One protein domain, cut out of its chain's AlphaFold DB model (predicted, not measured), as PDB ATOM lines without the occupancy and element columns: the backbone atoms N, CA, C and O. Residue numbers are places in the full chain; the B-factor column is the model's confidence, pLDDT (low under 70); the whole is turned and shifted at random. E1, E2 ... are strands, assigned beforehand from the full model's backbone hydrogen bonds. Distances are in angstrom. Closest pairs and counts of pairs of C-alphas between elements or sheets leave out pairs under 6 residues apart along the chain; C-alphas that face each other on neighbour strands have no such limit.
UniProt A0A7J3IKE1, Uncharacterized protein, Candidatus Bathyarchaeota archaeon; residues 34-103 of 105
ATOM      1  N   ILE A  34      14.543 -20.693 -55.419       93.25
ATOM      2  CA  ILE A  34      14.093 -19.334 -55.111       93.25
ATOM      3  C   ILE A  34      14.855 -18.866 -53.880       93.25
ATOM      4  O   ILE A  34      14.752 -19.466 -52.813       93.25
ATOM      5  N   VAL A  35      15.603 -17.782 -54.028       94.62
ATOM      6  CA  VAL A  35      16.398 -17.196 -52.956       94.62
ATOM      7  C   VAL A  35      15.623 -16.063 -52.303       94.62
ATOM      8  O   VAL A  35      15.170 -15.134 -52.974       94.62
ATOM      9  N   ILE A  36      15.482 -16.129 -50.984       94.69
ATOM     10  CA  ILE A  36      14.857 -15.098 -50.161       94.69
ATOM     11  C   ILE A  36      15.922 -14.489 -49.255       94.69
ATOM     12  O   ILE A  36      16.521 -15.172 -48.424       94.69
ATOM     13  N   THR A  37      16.115 -13.179 -49.377       92.62
ATOM     14  CA  THR A  37      16.951 -12.388 -48.467       92.62
ATOM     15  C   THR A  37      16.111 -11.314 -47.789       92.62
ATOM     16  O   THR A  37      14.948 -11.099 -48.145       92.62
ATOM     17  N   GLU A  38      16.686 -10.582 -46.832       88.12
ATOM     18  CA  GLU A  38      16.008  -9.431 -46.218       88.12
ATOM     19  C   GLU A  38      15.602  -8.357 -47.245       88.12
ATOM     20  O   GLU A  38      14.627  -7.636 -47.022       88.12
ATOM     21  N   TYR A  39      16.268  -8.277 -48.403       88.75
ATOM     22  CA  TYR A  39      16.069  -7.211 -49.392       88.75
ATOM     23  C   TYR A  39      15.303  -7.655 -50.634       88.75
ATOM     24  O   TYR A  39      14.497  -6.873 -51.144       88.75
ATOM     25  N   GLU A  40      15.397  -8.920 -51.029       92.12
ATOM     26  CA  GLU A  40      14.853  -9.370 -52.310       92.12
ATOM     27  C   GLU A  40      14.324 -10.807 -52.300       92.12
ATOM     28  O   GLU A  40      14.577 -11.594 -51.385       92.12
ATOM     29  N   VAL A  41      13.557 -11.107 -53.347       95.06
ATOM     30  CA  VAL A  41      13.230 -12.460 -53.789       95.06
ATOM     31  C   VAL A  41      13.843 -12.609 -55.175       95.06
ATOM     32  O   VAL A  41      13.574 -11.784 -56.048       95.06
ATOM     33  N   ASN A  42      14.663 -13.636 -55.367       93.19
ATOM     34  CA  ASN A  42      15.324 -13.920 -56.633       93.19
ATOM     35  C   ASN A  42      14.963 -15.341 -57.095       93.19
ATOM     36  O   ASN A  42      15.170 -16.286 -56.330       93.19
ATOM     37  N   PRO A  43      14.449 -15.530 -58.318       92.00
ATOM     38  CA  PRO A  43      14.136 -14.497 -59.309       92.00
ATOM     39  C   PRO A  43      12.929 -13.626 -58.923       92.00
ATOM     40  O   PRO A  43      12.047 -14.094 -58.199       92.00
ATOM     41  N   PRO A  44      12.860 -12.368 -59.401       91.12
ATOM     42  CA  PRO A  44      11.765 -11.451 -59.076       91.12
ATOM     43  C   PRO A  44      10.416 -11.899 -59.654       91.12
ATOM     44  O   PRO A  44       9.369 -11.458 -59.184       91.12
ATOM     45  N   GLU A  45      10.417 -12.792 -60.649       90.50
ATOM     46  CA  GLU A  45       9.214 -13.414 -61.208       90.50
ATOM     47  C   GLU A  45       8.735 -14.641 -60.419       90.50
ATOM     48  O   GLU A  45       7.728 -15.250 -60.796       90.50
ATOM     49  N   ALA A  46       9.437 -15.039 -59.352       92.81
ATOM     50  CA  ALA A  46       8.983 -16.111 -58.478       92.81
ATOM     51  C   ALA A  46       7.579 -15.790 -57.930       92.81
ATOM     52  O   ALA A  46       7.280 -14.627 -57.642       92.81
ATOM     53  N   PRO A  47       6.704 -16.793 -57.735       93.75
ATOM     54  CA  PRO A  47       5.338 -16.582 -57.258       93.75
ATOM     55  C   PRO A  47       5.305 -16.320 -55.740       93.75
ATOM     56  O   PRO A  47       4.560 -16.952 -54.992       93.75
ATOM     57  N   ILE A  48       6.107 -15.361 -55.277       95.81
ATOM     58  CA  ILE A  48       6.191 -14.894 -53.897       95.81
ATOM     59  C   ILE A  48       6.075 -13.373 -53.895       95.81
ATOM     60  O   ILE A  48       6.876 -12.659 -54.496       95.81
ATOM     61  N   LYS A  49       5.096 -12.856 -53.159       96.31
ATOM     62  CA  LYS A  49       4.927 -11.425 -52.924       96.31
ATOM     63  C   LYS A  49       5.598 -11.029 -51.614       96.31
ATOM     64  O   LYS A  49       5.241 -11.534 -50.550       96.31
ATOM     65  N   LYS A  50       6.525 -10.077 -51.684       95.31
ATOM     66  CA  LYS A  50       7.175  -9.486 -50.512       95.31
ATOM     67  C   LYS A  50       6.405  -8.266 -49.996       95.31
ATOM     68  O   LYS A  50       6.044  -7.380 -50.769       95.31
ATOM     69  N   ASN A  51       6.208  -8.194 -48.682       94.81
ATOM     70  CA  ASN A  51       5.692  -7.034 -47.959       94.81
ATOM     71  C   ASN A  51       6.481  -6.839 -46.650       94.81
ATOM     72  O   ASN A  51       6.168  -7.434 -45.617       94.81
ATOM     73  N   GLY A  52       7.550  -6.038 -46.702       93.50
ATOM     74  CA  GLY A  52       8.473  -5.883 -45.576       93.50
ATOM     75  C   GLY A  52       9.128  -7.219 -45.210       93.50
ATOM     76  O   GLY A  52       9.855  -7.783 -46.025       93.50
ATOM     77  N   LYS A  53       8.842  -7.725 -44.002       93.81
ATOM     78  CA  LYS A  53       9.335  -9.022 -43.492       93.81
ATOM     79  C   LYS A  53       8.401 -10.206 -43.775       93.81
ATOM     80  O   LYS A  53       8.712 -11.329 -43.387       93.81
ATOM     81  N   LEU A  54       7.258  -9.967 -44.417       95.88
ATOM     82  CA  LEU A  54       6.281 -10.990 -44.782       95.88
ATOM     83  C   LEU A  54       6.442 -11.374 -46.259       95.88
ATOM     84  O   LEU A  54       6.361 -10.518 -47.138       95.88
ATOM     85  N   TYR A  55       6.629 -12.662 -46.522       96.69
ATOM     86  CA  TYR A  55       6.784 -13.257 -47.846       96.69
ATOM     87  C   TYR A  55       5.629 -14.228 -48.063       96.69
ATOM     88  O   TYR A  55       5.513 -15.207 -47.334       96.69
ATOM     89  N   ILE A  56       4.753 -13.929 -49.020       97.94
ATOM     90  CA  ILE A  56       3.493 -14.653 -49.226       97.94
ATOM     91  C   ILE A  56       3.540 -15.379 -50.563       97.94
ATOM     92  O   ILE A  56       3.776 -14.738 -51.587       97.94
ATOM     93  N   PHE A  57       3.277 -16.681 -50.581       96.81
ATOM     94  CA  PHE A  57       3.111 -17.409 -51.839       96.81
ATOM     95  C   PHE A  57       1.835 -16.939 -52.539       96.81
ATOM     96  O   PHE A  57       0.787 -16.791 -51.912       96.81
ATOM     97  N   ILE A  58       1.923 -16.715 -53.846       96.62
ATOM     98  CA  ILE A  58       0.781 -16.361 -54.706       96.62
ATOM     99  C   ILE A  58       0.479 -17.448 -55.749       96.62
ATOM    100  O   ILE A  58      -0.345 -17.251 -56.640       96.62
ATOM    101  N   GLY A  59       1.172 -18.581 -55.653       94.06
ATOM    102  CA  GLY A  59       1.037 -19.743 -56.516       94.06
ATOM    103  C   GLY A  59       1.819 -20.922 -55.945       94.06
ATOM    104  O   GLY A  59       2.641 -20.752 -55.043       94.06
ATOM    105  N   ASP A  60       1.556 -22.114 -56.475       92.44
ATOM    106  CA  ASP A  60       2.329 -23.303 -56.121       92.44
ATOM    107  C   ASP A  60       3.756 -23.197 -56.674       92.44
ATOM    108  O   ASP A  60       3.985 -22.639 -57.749       92.44
ATOM    109  N   ILE A  61       4.716 -23.740 -55.928       91.38
ATOM    110  CA  ILE A  61       6.142 -23.690 -56.246       91.38
ATOM    111  C   ILE A  61       6.659 -25.119 -56.364       91.38
ATOM    112  O   ILE A  61       6.530 -25.909 -55.438       91.38
ATOM    113  N   SER A  62       7.285 -25.443 -57.488       89.62
ATOM    114  CA  SER A  62       8.135 -26.623 -57.655       89.62
ATOM    115  C   SER A  62       9.609 -26.231 -57.547       89.62
ATOM    116  O   SER A  62      10.025 -25.252 -58.161       89.62
ATOM    117  N   GLY A  63      10.395 -26.979 -56.777       89.56
ATOM    118  CA  GLY A  63      11.812 -26.705 -56.528       89.56
ATOM    119  C   GLY A  63      12.099 -26.508 -55.043       89.56
ATOM    120  O   GLY A  63      11.485 -27.161 -54.194       89.56
ATOM    121  N   ARG A  64      13.032 -25.606 -54.729       91.06
ATOM    122  CA  ARG A  64      13.425 -25.294 -53.349       91.06
ATOM    123  C   ARG A  64      13.427 -23.802 -53.047       91.06
ATOM    124  O   ARG A  64      13.553 -22.974 -53.951       91.06
ATOM    125  N   ILE A  65      13.334 -23.477 -51.764       93.31
ATOM    126  CA  ILE A  65      13.468 -22.122 -51.231       93.31
ATOM    127  C   ILE A  65      14.710 -22.050 -50.361       93.31
ATOM    128  O   ILE A  65      14.805 -22.761 -49.364       93.31
ATOM    129  N   ASP A  66      15.611 -21.138 -50.694       93.75
ATOM    130  CA  ASP A  66      16.818 -20.883 -49.926       93.75
ATOM    131  C   ASP A  66      16.690 -19.514 -49.246       93.75
ATOM    132  O   ASP A  66      16.584 -18.480 -49.905       93.75
ATOM    133  N   ILE A  67      16.673 -19.494 -47.916       93.81
ATOM    134  CA  ILE A  67      16.579 -18.268 -47.123       93.81
ATOM    135  C   ILE A  67      17.962 -17.955 -46.546       93.81
ATOM    136  O   ILE A  67      18.524 -18.777 -45.819       93.81
ATOM    137  N   PHE A  68      18.493 -16.766 -46.837       91.88
ATOM    138  CA  PHE A  68      19.817 -16.326 -46.382       91.88
ATOM    139  C   PHE A  68      19.771 -14.953 -45.723       91.88
ATOM    140  O   PHE A  68      19.077 -14.055 -46.204       91.88
ATOM    141  N   GLN A  69      20.563 -14.780 -44.657       85.94
ATOM    142  CA  GLN A  69      20.833 -13.478 -44.021       85.94
ATOM    143  C   GLN A  69      19.562 -12.671 -43.692       85.94
ATOM    144  O   GLN A  69      19.555 -11.443 -43.708       85.94
ATOM    145  N   ALA A  70      18.456 -13.362 -43.426       83.75
ATOM    146  CA  ALA A  70      17.189 -12.745 -43.078       83.75
ATOM    147  C   ALA A  70      17.062 -12.634 -41.548       83.75
ATOM    148  O   ALA A  70      17.721 -13.345 -40.797       83.75
ATOM    149  N   THR A  71      16.226 -11.734 -41.035       90.19
ATOM    150  CA  THR A  71      15.955 -11.681 -39.587       90.19
ATOM    151  C   THR A  71      14.490 -11.367 -39.334       90.19
ATOM    152  O   THR A  71      13.975 -10.372 -39.851       90.19
ATOM    153  N   ASN A  72      13.830 -12.155 -38.482       92.00
ATOM    154  CA  ASN A  72      12.421 -11.987 -38.101       92.00
ATOM    155  C   ASN A  72      11.468 -11.980 -39.306       92.00
ATOM    156  O   ASN A  72      10.563 -11.147 -39.375       92.00
ATOM    157  N   ILE A  73      11.700 -12.873 -40.272       93.00
ATOM    158  CA  ILE A  73      10.848 -12.992 -41.457       93.00
ATOM    159  C   ILE A  73       9.734 -14.016 -41.259       93.00
ATOM    160  O   ILE A  73       9.860 -14.986 -40.507       93.00
ATOM    161  N   ILE A  74       8.642 -13.804 -41.982       95.94
ATOM    162  CA  ILE A  74       7.496 -14.702 -42.030       95.94
ATOM    163  C   ILE A  74       7.347 -15.180 -43.470       95.94
ATOM    164  O   ILE A  74       7.101 -14.369 -44.360       95.94
ATOM    165  N   LEU A  75       7.466 -16.486 -43.680       96.06
ATOM    166  CA  LEU A  75       7.112 -17.157 -44.922       96.06
ATOM    167  C   LEU A  75       5.701 -17.737 -44.772       96.06
ATOM    168  O   LEU A  75       5.472 -18.659 -43.988       96.06
ATOM    169  N   ASP A  76       4.743 -17.165 -45.490       97.94
ATOM    170  CA  ASP A  76       3.339 -17.565 -45.482       97.94
ATOM    171  C   ASP A  76       2.998 -18.266 -46.799       97.94
ATOM    172  O   ASP A  76       2.949 -17.641 -47.859       97.94
ATOM    173  N   GLY A  77       2.756 -19.572 -46.737       97.19
ATOM    174  CA  GLY A  77       2.368 -20.357 -47.904       97.19
ATOM    175  C   GLY A  77       0.968 -20.028 -48.421       97.19
ATOM    176  O   GLY A  77       0.629 -20.448 -49.518       97.19
ATOM    177  N   ALA A  78       0.130 -19.305 -47.665       97.94
ATOM    178  CA  ALA A  78      -1.246 -18.960 -48.047       97.94
ATOM    179  C   ALA A  78      -2.100 -20.157 -48.543       97.94
ATOM    180  O   ALA A  78      -3.080 -19.981 -49.263       97.94
ATOM    181  N   GLY A  79      -1.752 -21.384 -48.141       97.00
ATOM    182  CA  GLY A  79      -2.403 -22.625 -48.564       97.00
ATOM    183  C   GLY A  79      -1.885 -23.233 -49.873       97.00
ATOM    184  O   GLY A  79      -2.428 -24.272 -50.273       97.00
ATOM    185  N   HIS A  80      -0.874 -22.625 -50.502       96.44
ATOM    186  CA  HIS A  80      -0.142 -23.141 -51.659       96.44
ATOM    187  C   HIS A  80       0.857 -24.235 -51.278       96.44
ATOM    188  O   HIS A  80       1.219 -24.406 -50.109       96.44
ATOM    189  N   THR A  81       1.286 -24.978 -52.292       94.31
ATOM    190  CA  THR A  81       2.170 -26.139 -52.150       94.31
ATOM    191  C   THR A  81       3.611 -25.785 -52.503       94.31
ATOM    192  O   THR A  81       3.851 -25.119 -53.514       94.31
ATOM    193  N   LEU A  82       4.571 -26.291 -51.726       93.00
ATOM    194  CA  LEU A  82       5.979 -26.367 -52.124       93.00
ATOM    195  C   LEU A  82       6.345 -27.813 -52.461       93.00
ATOM    196  O   LEU A  82       6.561 -28.651 -51.587       93.00
ATOM    197  N   LYS A  83       6.442 -28.110 -53.753       90.06
ATOM    198  CA  LYS A  83       6.805 -29.429 -54.253       90.06
ATOM    199  C   LYS A  83       8.313 -29.515 -54.476       90.06
ATOM    200  O   LYS A  83       8.832 -28.936 -55.425       90.06
ATOM    201  N   GLY A  84       9.001 -30.286 -53.637       85.12
ATOM    202  CA  GLY A  84      10.426 -30.566 -53.816       85.12
ATOM    203  C   GLY A  84      10.737 -31.263 -55.148       85.12
ATOM    204  O   GLY A  84       9.910 -31.997 -55.693       85.12
ATOM    205  N   ASP A  85      11.954 -31.052 -55.648       78.81
ATOM    206  CA  ASP A  85      12.490 -31.679 -56.866       78.81
ATOM    207  C   ASP A  85      13.062 -33.093 -56.631       78.81
ATOM    208  O   ASP A  85      13.428 -33.785 -57.578       78.81
ATOM    209  N   GLY A  86      13.119 -33.536 -55.371       80.56
ATOM    210  CA  GLY A  86      13.662 -34.834 -54.966       80.56
ATOM    211  C   GLY A  86      15.189 -34.881 -54.849       80.56
ATOM    212  O   GLY A  86      15.720 -35.937 -54.510       80.56
ATOM    213  N   ALA A  87      15.891 -33.772 -55.097       76.69
ATOM    214  CA  ALA A  87      17.350 -33.691 -55.018       76.69
ATOM    215  C   ALA A  87      17.841 -32.952 -53.762       76.69
ATOM    216  O   ALA A  87      18.913 -33.271 -53.245       76.69
ATOM    217  N   TRP A  88      17.064 -31.989 -53.256       77.19
ATOM    218  CA  TRP A  88      17.470 -31.100 -52.161       77.19
ATOM    219  C   TRP A  88      16.405 -30.963 -51.064       77.19
ATOM    220  O   TRP A  88      15.301 -31.503 -51.151       77.19
ATOM    221  N   SER A  89      16.740 -30.213 -50.011       86.81
ATOM    222  CA  SER A  89      15.768 -29.729 -49.029       86.81
ATOM    223  C   SER A  89      14.732 -28.838 -49.715       86.81
ATOM    224  O   SER A  89      15.107 -27.961 -50.488       86.81
ATOM    225  N   GLY A  90      13.444 -29.007 -49.399       88.75
ATOM    226  CA  GLY A  90      12.401 -28.111 -49.914       88.75
ATOM    227  C   GLY A  90      12.610 -26.668 -49.448       88.75
ATOM    228  O   GLY A  90      12.541 -25.743 -50.249       88.75
ATOM    229  N   ILE A  91      12.939 -26.477 -48.167       92.25
ATOM    230  CA  ILE A  91      13.321 -25.175 -47.613       92.25
ATOM    231  C   ILE A  91      14.669 -25.319 -46.915       92.25
ATOM    232  O   ILE A  91      14.820 -26.146 -46.013       92.25
ATOM    233  N   LEU A  92      15.633 -24.502 -47.320       91.81
ATOM    234  CA  LEU A  92      16.933 -24.349 -46.686       91.81
ATOM    235  C   LEU A  92      16.998 -22.989 -45.981       91.81
ATOM    236  O   LEU A  92      16.626 -21.963 -46.541       91.81
ATOM    237  N   ILE A  93      17.476 -22.989 -44.739       91.31
ATOM    238  CA  ILE A  93      17.579 -21.809 -43.875       91.31
ATOM    239  C   ILE A  93      19.029 -21.724 -43.392       91.31
ATOM    240  O   ILE A  93      19.481 -22.638 -42.703       91.31
ATOM    241  N   VAL A  94      19.756 -20.657 -43.744       87.56
ATOM    242  CA  VAL A  94      21.178 -20.485 -43.385       87.56
ATOM    243  C   VAL A  94      21.450 -19.093 -42.821       87.56
ATOM    244  O   VAL A  94      21.098 -18.089 -43.439       87.56
ATOM    245  N   ASP A  95      22.120 -19.053 -41.666       75.88
ATOM    246  CA  ASP A  95      22.547 -17.831 -40.967       75.88
ATOM    247  C   ASP A  95      21.388 -16.863 -40.658       75.88
ATOM    248  O   ASP A  95      21.413 -15.686 -41.022       75.88
ATOM    249  N   ILE A  96      20.338 -17.377 -39.997       74.19
ATOM    250  CA  ILE A  96      19.070 -16.658 -39.773       74.19
ATOM    251  C   ILE A  96      18.655 -16.675 -38.301       74.19
ATOM    252  O   ILE A  96      18.725 -17.713 -37.646       74.19
ATOM    253  N   ASN A  97      18.122 -15.550 -37.813       79.06
ATOM    254  CA  ASN A  97      17.456 -15.442 -36.511       79.06
ATOM    255  C   ASN A  97      15.963 -15.125 -36.695       79.06
ATOM    256  O   ASN A  97      15.603 -14.082 -37.241       79.06
ATOM    257  N   GLY A  98      15.085 -16.014 -36.221       87.12
ATOM    258  CA  GLY A  98      13.632 -15.802 -36.209       87.12
ATOM    259  C   GLY A  98      12.963 -15.957 -37.580       87.12
ATOM    260  O   GLY A  98      12.557 -14.975 -38.193       87.12
ATOM    261  N   VAL A  99      12.800 -17.191 -38.060       90.69
ATOM    262  CA  VAL A  99      11.963 -17.486 -39.236       90.69
ATOM    263  C   VAL A  99      10.668 -18.133 -38.777       90.69
ATOM    264  O   VAL A  99      10.689 -19.133 -38.066       90.69
ATOM    265  N   THR A 100       9.538 -17.580 -39.205       95.00
ATOM    266  CA  THR A 100       8.227 -18.217 -39.040       95.00
ATOM    267  C   THR A 100       7.756 -18.744 -40.384       95.00
ATOM    268  O   THR A 100       7.569 -17.957 -41.306       95.00
ATOM    269  N   ILE A 101       7.525 -20.051 -40.495       95.00
ATOM    270  CA  ILE A 101       6.886 -20.664 -41.668       95.00
ATOM    271  C   ILE A 101       5.474 -21.074 -41.266       95.00
ATOM    272  O   ILE A 101       5.291 -21.737 -40.245       95.00
ATOM    273  N   LYS A 102       4.468 -20.681 -42.050       97.50
ATOM    274  CA  LYS A 102       3.065 -21.027 -41.788       97.50
ATOM    275  C   LYS A 102       2.274 -21.220 -43.078       97.50
ATOM    276  O   LYS A 102       2.666 -20.726 -44.128       97.50
ATOM    277  N   ASN A 103       1.141 -21.913 -42.969       97.00
ATOM    278  CA  ASN A 103       0.172 -22.135 -44.051       97.00
ATOM    279  C   ASN A 103       0.769 -22.722 -45.343       97.00
ATOM    280  O   ASN A 103       0.251 -22.462 -46.427       97.00
TER     281      ASN A 103
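This is residues 34 to 103 of the 105 residues of an uncharacterized protein of Candidatus Bathyarchaeota archaeon (UniProt A0A7J3IKE1). The chain is wound in stacked turns, with two small sheets as opposite walls, roughly face to face: E1, E4 and E6 make one wall, and E2, E3, E5 and E7 make the other. Tight links E4 to E5 and E6 to E7 join the walls at one end; residues 58 to 63 and 77 to 90 pass between them at the other, where short parallel pairing of residues 61 to 62 with 82 to 83 stacks the turns. The 70 printed residues hold seven named strands, E1 to E7 in chain order, and no named helix; the class is all strand, though only 32 residues are in named elements. Sheet E1, E4, E6 is all parallel, and sheet E2, E3, E5, E7 is mixed, with E2 antiparallel to E3. The whole is compact and rounded, with a radius of gyration of the C-alphas of 11.0 A and spans of 27 by 23 by 22 A.

E1, residues 34 to 36, is an edge strand parallel to E4, residues 64 to 68, at 24 degrees; N 36 and O 66 are 2.8 A apart, within hydrogen-bond range. Residues 35 to 36 of E1 also pair antiparallel with residues 41 to 42. E2, residues 48 to 51, forms a hairpin with E3, residues 54 to 57, at 157 degrees, with N 49 and O 56 at 2.8 A. E3 is parallel to E5, residues 71 to 76, at 27 degrees, with N 55 and O 74 at 2.8 A. E4 is parallel to E6, residues 91 to 94, at 18 degrees, with N 92 and O 65 at 2.8 A. E5 is parallel to E7, residues 97 to 102, at 8 degrees, with N 75 and O 100 at 2.8 A. Among the pairs that are apart are E1 and E3, and E4 and E7; E6 and E7 are only just apart, their closest C-alphas 8.5 A from each other.

E1, residues 34 to 36, begins with C-alpha 34 at (14.093, -19.334, -55.111) and is 6.6 A long. E2, residues 48 to 51, measures 9.9 A, and E3, residues 54 to 57, 10.1 A. E4, residues 64 to 68, measures 13.0 A. E5, residues 71 to 76, is 15.1 A long, from C-alpha 71 at (15.955, -11.681, -39.587). E6, residues 91 to 94, measures 10.1 A. E7, residues 97 to 102, is 16.3 A long and ends with C-alpha 102 at (3.065, -21.027, -41.788).

The two C-alphas farthest apart are those of Gly 52 and Gly 86, at 30.9 A. The printed part has no cut; the links E1 to E2 and E5 to E6 are long, with 11 and 14 residues. The mean pLDDT of the printed part is 91.4, and no printed residue is under 70.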